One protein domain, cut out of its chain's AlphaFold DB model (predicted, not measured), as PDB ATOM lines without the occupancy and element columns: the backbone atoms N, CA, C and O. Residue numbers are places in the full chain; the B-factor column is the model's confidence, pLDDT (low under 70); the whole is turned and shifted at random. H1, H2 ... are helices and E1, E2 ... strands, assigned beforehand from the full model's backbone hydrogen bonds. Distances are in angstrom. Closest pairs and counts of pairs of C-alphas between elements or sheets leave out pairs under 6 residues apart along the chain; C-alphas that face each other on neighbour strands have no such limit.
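This is residues 3 to 61 of the 67 residues of an uncharacterized protein of Rubrivivax sp (UniProt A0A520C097). A narrow three-stranded sheet of E1, E2 and E3 has one helix, H1, packed slantwise over one of its faces, while no named element covers the other face. E2 and E3 form a long hairpin, E1 is the short strand beside E2, and the turns around Ser 32 and Arg 48 mark the two far ends of a rod. The printed part has 59 residues, with one named helix and three named strands in the order E1, H1, E2, E3; the sheet runs E1, E2, E3 and is mixed, E1 parallel to E2 and E3 antiparallel to E2. The class is mixed, helices and strands, and the whole is only just loose, close to compact, with a radius of gyration of the C-alphas of 12.5 A and spans of 40 by 18 by 15 A.

E2 is residues 36 to 43, 23.3 A from first to last C-alpha, and begins at C-alpha 36 at (254.282, 231.303, 226.078). E3 is residues 53 to 60, 22.8 A long, and ends at C-alpha 60 at (252.167, 226.820, 227.517). E1 is residues 3 to 7, 12.8 A long, and begins at C-alpha 3 at (254.117, 235.067, 221.470). H1 is residues 12 to 26, 20.7 A long.

E2 is the inner strand, and E1 and E3 are the edge strands. E2 and E3 are an antiparallel hairpin, with 165 degrees between their directions; N 40 and O 56, 2.9 A apart, and N 56 and O 40, 2.8 A apart, are within hydrogen-bond range. E1 and E2 are parallel, with 14 degrees between their directions; N 6 and O 39 are within range at 2.8 A, and N 41 and O 6 at 2.9 A. H1 is on the sheet at a height of 9.1 A, over E1 and E2, in two layers, a helix on one face of a sheet. On the local plane its line and that of E1 stand at 37 degrees, slantwise to the strands. The closest C-alphas of H1 and E1 are those of Arg 16 and Phe 5, 6.4 A apart; those of H1 and E2 are Ala 19 and Val 39, 7.8 A apart. E1, H1 and E2 form a strand-helix-strand unit, two parallel neighbour strands with a helix between them in the chain, and its crossover is left-handed. In H1 every O i to N i+4 pair is within hydrogen-bond range.

The two C-alphas farthest apart are those of Ser 32 and Arg 48, at 40.3 A. The printed part, residues 3 to 61, has no cut. The link from E1 to H1 is tight, those from H1 to E2 and from E2 to E3 are short, and no link is long. The mean pLDDT of the printed part is 86.6; residues 10 to 11, 46 to 47 and 49 are under 70.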
ATOM      1  N   VAL A   3     255.004 235.503 222.560       90.88
ATOM      2  CA  VAL A   3     254.117 235.067 221.470       90.88
ATOM      3  C   VAL A   3     254.969 234.628 220.281       90.88
ATOM      4  O   VAL A   3     255.707 235.432 219.710       90.88
ATOM      5  N   LEU A   4     254.883 233.347 219.923       91.88
ATOM      6  CA  LEU A   4     255.491 232.797 218.714       91.88
ATOM      7  C   LEU A   4     254.432 232.732 217.616       91.88
ATOM      8  O   LEU A   4     253.378 232.136 217.815       91.88
ATOM      9  N   PHE A   5     254.727 233.306 216.455       90.94
ATOM     10  CA  PHE A   5     253.807 233.327 215.324       90.94
ATOM     11  C   PHE A   5     254.347 232.457 214.192       90.94
ATOM     12  O   PHE A   5     255.502 232.597 213.791       90.94
ATOM     13  N   LYS A   6     253.517 231.545 213.692       90.12
ATOM     14  CA  LYS A   6     253.803 230.667 212.559       90.12
ATOM     15  C   LYS A   6     252.722 230.897 211.504       90.12
ATOM     16  O   LYS A   6     251.567 230.544 211.714       90.12
ATOM     17  N   CYS A   7     253.098 231.479 210.375       84.19
ATOM     18  CA  CYS A   7     252.213 231.694 209.237       84.19
ATOM     19  C   CYS A   7     253.007 231.470 207.950       84.19
ATOM     20  O   CYS A   7     254.166 231.871 207.869       84.19
ATOM     21  N   ARG A   8     252.398 230.801 206.968       76.75
ATOM     22  CA  ARG A   8     253.011 230.558 205.649       76.75
ATOM     23  C   ARG A   8     252.480 231.491 204.550       76.75
ATOM     24  O   ARG A   8     252.895 231.350 203.407       76.75
ATOM     25  N   ALA A   9     251.560 232.403 204.869       73.31
ATOM     26  CA  ALA A   9     250.931 233.293 203.895       73.31
ATOM     27  C   ALA A   9     251.722 234.606 203.699       73.31
ATOM     28  O   ALA A   9     252.344 235.086 204.652       73.31
ATOM     29  N   PRO A  10     251.671 235.217 202.498       65.31
ATOM     30  CA  PRO A  10     252.104 236.602 202.309       65.31
ATOM     31  C   PRO A  10     251.263 237.534 203.204       65.31
ATOM     32  O   PRO A  10     250.077 237.280 203.400       65.31
ATOM     33  N   HIS A  11     251.873 238.588 203.762       67.31
ATOM     34  CA  HIS A  11     251.290 239.506 204.772       67.31
ATOM     35  C   HIS A  11     251.181 238.959 206.210       67.31
ATOM     36  O   HIS A  11     250.283 239.324 206.969       67.31
ATOM     37  N   ALA A  12     252.112 238.097 206.628       74.12
ATOM     38  CA  ALA A  12     252.138 237.570 207.995       74.12
ATOM     39  C   ALA A  12     252.332 238.643 209.091       74.12
ATOM     40  O   ALA A  12     251.925 238.403 210.229       74.12
ATOM     41  N   ASP A  13     252.921 239.802 208.771       80.12
ATOM     42  CA  ASP A  13     253.282 240.831 209.757       80.12
ATOM     43  C   ASP A  13     252.066 241.567 210.343       80.12
ATOM     44  O   ASP A  13     251.941 241.646 211.566       80.12
ATOM     45  N   ASP A  14     251.113 241.996 209.511       83.00
ATOM     46  CA  ASP A  14     249.886 242.669 209.979       83.00
ATOM     47  C   ASP A  14     249.067 241.747 210.896       83.00
ATOM     48  O   ASP A  14     248.538 242.138 211.942       83.00
ATOM     49  N   VAL A  15     248.999 240.463 210.531       85.19
ATOM     50  CA  VAL A  15     248.271 239.463 211.315       85.19
ATOM     51  C   VAL A  15     249.008 239.130 212.610       85.19
ATOM     52  O   VAL A  15     248.368 238.869 213.634       85.19
ATOM     53  N   ARG A  16     250.344 239.173 212.602       87.81
ATOM     54  CA  ARG A  16     251.168 238.981 213.797       87.81
ATOM     55  C   ARG A  16     250.901 240.073 214.830       87.81
ATOM     56  O   ARG A  16     250.705 239.743 216.002       87.81
ATOM     57  N   GLU A  17     250.863 241.338 214.418       90.19
ATOM     58  CA  GLU A  17     250.587 242.459 215.324       90.19
ATOM     59  C   GLU A  17     249.173 242.367 215.913       90.19
ATOM     60  O   GLU A  17     248.997 242.417 217.138       90.19
ATOM     61  N   LEU A  18     248.174 242.111 215.062       90.62
ATOM     62  CA  LEU A  18     246.793 241.916 215.502       90.62
ATOM     63  C   LEU A  18     246.666 240.752 216.498       90.62
ATOM     64  O   LEU A  18     245.990 240.880 217.525       90.62
ATOM     65  N   ALA A  19     247.315 239.618 216.220       90.88
ATOM     66  CA  ALA A  19     247.304 238.458 217.105       90.88
ATOM     67  C   ALA A  19     247.954 238.775 218.458       90.88
ATOM     68  O   ALA A  19     247.395 238.434 219.504       90.88
ATOM     69  N   GLN A  20     249.095 239.470 218.459       92.12
ATOM     70  CA  GLN A  20     249.778 239.876 219.684       92.12
ATOM     71  C   GLN A  20     248.907 240.809 220.536       92.12
ATOM     72  O   GLN A  20     248.781 240.586 221.746       92.12
ATOM     73  N   ALA A  21     248.269 241.811 219.927       93.06
ATOM     74  CA  ALA A  21     247.381 242.734 220.630       93.06
ATOM     75  C   ALA A  21     246.168 242.007 221.237       93.06
ATOM     76  O   ALA A  21     245.878 242.161 222.429       93.06
ATOM     77  N   ARG A  22     245.502 241.146 220.453       94.19
ATOM     78  CA  ARG A  22     244.346 240.363 220.922       94.19
ATOM     79  C   ARG A  22     244.707 239.415 222.059       94.19
ATOM     80  O   ARG A  22     243.998 239.382 223.064       94.19
ATOM     81  N   LEU A  23     245.809 238.676 221.938       94.06
ATOM     82  CA  LEU A  23     246.255 237.745 222.978       94.06
ATOM     83  C   LEU A  23     246.671 238.471 224.256       94.06
ATOM     84  O   LEU A  23     246.326 238.022 225.346       94.06
ATOM     85  N   SER A  24     247.354 239.610 224.139       91.38
ATOM     86  CA  SER A  24     247.739 240.419 225.301       91.38
ATOM     87  C   SER A  24     246.518 240.929 226.064       91.38
ATOM     88  O   SER A  24     246.506 240.895 227.294       91.38
ATOM     89  N   ALA A  25     245.470 241.353 225.350       94.69
ATOM     90  CA  ALA A  25     244.217 241.772 225.967       94.69
ATOM     91  C   ALA A  25     243.472 240.589 226.613       94.69
ATOM     92  O   ALA A  25     243.122 240.651 227.793       94.69
ATOM     93  N   ALA A  26     243.274 239.497 225.867       94.56
ATOM     94  CA  ALA A  26     242.498 238.341 226.316       94.56
ATOM     95  C   ALA A  26     243.155 237.600 227.491       94.56
ATOM     96  O   ALA A  26     242.479 237.196 228.437       94.56
ATOM     97  N   LEU A  27     244.483 237.451 227.467       92.62
ATOM     98  CA  LEU A  27     245.239 236.701 228.471       92.62
ATOM     99  C   LEU A  27     245.833 237.597 229.559       92.62
ATOM    100  O   LEU A  27     246.604 237.109 230.382       92.62
ATOM    101  N   ARG A  28     245.472 238.886 229.621       92.81
ATOM    102  CA  ARG A  28     246.056 239.858 230.563       92.81
ATOM    103  C   ARG A  28     246.104 239.347 232.006       92.81
ATOM    104  O   ARG A  28     247.122 239.486 232.676       92.81
ATOM    105  N   ARG A  29     245.018 238.727 232.479       92.50
ATOM    106  CA  ARG A  29     244.908 238.181 233.849       92.50
ATOM    107  C   ARG A  29     245.681 236.874 234.055       92.50
ATOM    108  O   ARG A  29     245.953 236.501 235.189       92.50
ATOM    109  N   LEU A  30     246.013 236.183 232.970       91.06
ATOM    110  CA  LEU A  30     246.712 234.899 232.958       91.06
ATOM    111  C   LEU A  30     248.174 235.039 232.521       91.06
ATOM    112  O   LEU A  30     248.879 234.038 232.452       91.06
ATOM    113  N   ALA A  31     248.659 236.254 232.259       87.12
ATOM    114  CA  ALA A  31     249.978 236.491 231.678       87.12
ATOM    115  C   ALA A  31     251.141 235.943 232.529       87.12
ATOM    116  O   ALA A  31     252.186 235.604 231.977       87.12
ATOM    117  N   SER A  32     250.963 235.831 233.851       89.19
ATOM    118  CA  SER A  32     251.927 235.194 234.762       89.19
ATOM    119  C   SER A  32     251.868 233.663 234.739       89.19
ATOM    120  O   SER A  32     252.856 233.007 235.049       89.19
ATOM    121  N   ARG A  33     250.721 233.087 234.362       91.31
ATOM    122  CA  ARG A  33     250.492 231.637 234.268       91.31
ATOM    123  C   ARG A  33     250.717 231.093 232.868       91.31
ATOM    124  O   ARG A  33     250.873 229.892 232.723       91.31
ATOM    125  N   VAL A  34     250.731 231.949 231.852       92.31
ATOM    126  CA  VAL A  34     250.943 231.587 230.450       92.31
ATOM    127  C   VAL A  34     252.247 232.236 229.981       92.31
ATOM    128  O   VAL A  34     252.233 233.332 229.410       92.31
ATOM    129  N   PRO A  35     253.413 231.622 230.253       91.06
ATOM    130  CA  PRO A  35     254.688 232.177 229.818       91.06
ATOM    131  C   PRO A  35     254.808 232.271 228.296       91.06
ATOM    132  O   PRO A  35     255.465 233.199 227.816       91.06
ATOM    133  N   LYS A  36     254.160 231.374 227.537       92.75
ATOM    134  CA  LYS A  36     254.282 231.303 226.078       92.75
ATOM    135  C   LYS A  36     252.964 230.941 225.395       92.75
ATOM    136  O   LYS A  36     252.223 230.087 225.872       92.75
ATOM    137  N   VAL A  37     252.722 231.566 224.247       94.44
ATOM    138  CA  VAL A  37     251.634 231.229 223.324       94.44
ATOM    139  C   VAL A  37     252.215 231.014 221.934       94.44
ATOM    140  O   VAL A  37     252.961 231.864 221.444       94.44
ATOM    141  N   THR A  38     251.869 229.904 221.288       95.00
ATOM    142  CA  THR A  38     252.146 229.693 219.864       95.00
ATOM    143  C   THR A  38     250.867 229.913 219.070       95.00
ATOM    144  O   THR A  38     249.841 229.305 219.361       95.00
ATOM    145  N   VAL A  39     250.941 230.770 218.056       94.00
ATOM    146  CA  VAL A  39     249.863 231.037 217.102       94.00
ATOM    147  C   VAL A  39     250.250 230.423 215.768       94.00
ATOM    148  O   VAL A  39     251.301 230.755 215.218       94.00
ATOM    149  N   GLN A  40     249.413 229.533 215.255       92.25
ATOM    150  CA  GLN A  40     249.562 228.940 213.930       92.25
ATOM    151  C   GLN A  40     248.405 229.385 213.048       92.25
ATOM    152  O   GLN A  40     247.252 229.080 213.347       92.25
ATOM    153  N   LEU A  41     248.722 230.105 211.972       88.50
ATOM    154  CA  LEU A  41     247.757 230.498 210.956       88.50
ATOM    155  C   LEU A  41     248.018 229.717 209.669       88.50
ATOM    156  O   LEU A  41     249.100 229.806 209.080       88.50
ATOM    157  N   SER A  42     247.000 228.987 209.228       84.94
ATOM    158  CA  SER A  42     247.039 228.166 208.022       84.94
ATOM    159  C   SER A  42     245.937 228.587 207.060       84.94
ATOM    160  O   SER A  42     244.779 228.737 207.456       84.94
ATOM    161  N   ASP A  43     246.294 228.751 205.787       82.69
ATOM    162  CA  ASP A  43     245.319 228.850 204.706       82.69
ATOM    163  C   ASP A  43     244.842 227.448 204.326       82.69
ATOM    164  O   ASP A  43     245.638 226.618 203.884       82.69
ATOM    165  N   VAL A  44     243.551 227.179 204.517       84.50
ATOM    166  CA  VAL A  44     242.953 225.872 204.198       84.50
ATOM    167  C   VAL A  44     242.840 225.678 202.685       84.50
ATOM    168  O   VAL A  44     242.869 224.549 202.200       84.50
ATOM    169  N   ASN A  45     242.786 226.773 201.925       76.38
ATOM    170  CA  ASN A  45     242.588 226.760 200.476       76.38
ATOM    171  C   ASN A  45     243.892 226.532 199.683       76.38
ATOM    172  O   ASN A  45     243.881 226.425 198.452       76.38
ATOM    173  N   GLY A  46     245.030 226.408 200.375       68.19
ATOM    174  CA  GLY A  46     246.339 226.213 199.754       68.19
ATOM    175  C   GLY A  46     246.838 227.462 199.005       68.19
ATOM    176  O   GLY A  46     246.334 228.562 199.217       68.19
ATOM    177  N   PRO A  47     247.838 227.330 198.111       69.81
ATOM    178  CA  PRO A  47     248.511 228.473 197.479       69.81
ATOM    179  C   PRO A  47     247.626 229.274 196.514       69.81
ATOM    180  O   PRO A  47     248.021 230.348 196.077       69.81
ATOM    181  N   ARG A  48     246.431 228.766 196.182       73.25
ATOM    182  CA  ARG A  48     245.428 229.506 195.403       73.25
ATOM    183  C   ARG A  48     244.805 230.657 196.197       73.25
ATOM    184  O   ARG A  48     244.251 231.565 195.589       73.25
ATOM    185  N   GLY A  49     244.934 230.626 197.525       68.62
ATOM    186  CA  GLY A  49     244.281 231.567 198.422       68.62
ATOM    187  C   GLY A  49     242.779 231.305 198.531       68.62
ATOM    188  O   GLY A  49     242.169 230.618 197.714       68.62
ATOM    189  N   GLY A  50     242.175 231.847 199.580       75.06
ATOM    190  CA  GLY A  50     240.736 231.797 199.820       75.06
ATOM    191  C   GLY A  50     240.381 232.508 201.120       75.06
ATOM    192  O   GLY A  50     241.268 232.990 201.825       75.06
ATOM    193  N   VAL A  51     239.098 232.613 201.454       80.75
ATOM    194  CA  VAL A  51     238.669 233.308 202.683       80.75
ATOM    195  C   VAL A  51     238.858 232.450 203.933       80.75
ATOM    196  O   VAL A  51     239.014 232.990 205.027       80.75
ATOM    197  N   ASP A  52     238.932 231.126 203.777       85.38
ATOM    198  CA  ASP A  52     239.053 230.218 204.915       85.38
ATOM    199  C   ASP A  52     240.470 230.212 205.481       85.38
ATOM    200  O   ASP A  52     241.476 230.089 204.769       85.38
ATOM    201  N   LYS A  53     240.536 230.357 206.802       84.25
ATOM    202  CA  LYS A  53     241.763 230.360 207.590       84.25
ATOM    203  C   LYS A  53     241.522 229.552 208.853       84.25
ATOM    204  O   LYS A  53     240.487 229.695 209.499       84.25
ATOM    205  N   ILE A  54     242.500 228.743 209.232       88.19
ATOM    206  CA  ILE A  54     242.532 228.098 210.542       88.19
ATOM    207  C   ILE A  54     243.550 228.839 211.399       88.19
ATOM    208  O   ILE A  54     244.701 229.002 210.997       88.19
ATOM    209  N   CYS A  55     243.117 229.266 212.585       90.19
ATOM    210  CA  CYS A  55     243.980 229.809 213.626       90.19
ATOM    211  C   CYS A  55     244.002 228.835 214.806       90.19
ATOM    212  O   CYS A  55     242.970 228.587 215.430       90.19
ATOM    213  N   GLN A  56     245.171 228.278 215.101       93.62
ATOM    214  CA  GLN A  56     245.399 227.407 216.248       93.62
ATOM    215  C   GLN A  56     246.227 228.139 217.301       93.62
ATOM    216  O   GLN A  56     247.240 228.768 216.986       93.62
ATOM    217  N   LEU A  57     245.786 228.038 218.555       93.62
ATOM    218  CA  LEU A  57     246.455 228.608 219.718       93.62
ATOM    219  C   LEU A  57     246.916 227.482 220.636       93.62
ATOM    220  O   LEU A  57     246.109 226.679 221.095       93.62
ATOM    221  N   GLU A  58     248.205 227.472 220.939       94.75
ATOM    222  CA  GLU A  58     248.809 226.558 221.899       94.75
ATOM    223  C   GLU A  58     249.345 227.377 223.073       94.75
ATOM    224  O   GLU A  58     250.197 228.253 222.902       94.75
ATOM    225  N   LEU A  59     248.801 227.134 224.264       92.19
ATOM    226  CA  LEU A  59     249.132 227.859 225.486       92.19
ATOM    227  C   LEU A  59     250.062 226.992 226.329       92.19
ATOM    228  O   LEU A  59     249.642 225.965 226.857       92.19
ATOM    229  N   GLN A  60     251.303 227.428 226.517       91.56
ATOM    230  CA  GLN A  60     252.167 226.820 227.517       91.56
ATOM    231  C   GLN A  60     251.858 227.461 228.866       91.56
ATOM    232  O   GLN A  60     251.947 228.685 228.995       91.56
ATOM    233  N   THR A  61     251.514 226.649 229.866       89.62
ATOM    234  CA  THR A  61     251.166 227.135 231.206       89.62
ATOM    235  C   THR A  61     252.228 226.771 232.240       89.62
ATOM    236  O   THR A  61     252.821 225.697 232.195       89.62
TER     237      THR A  61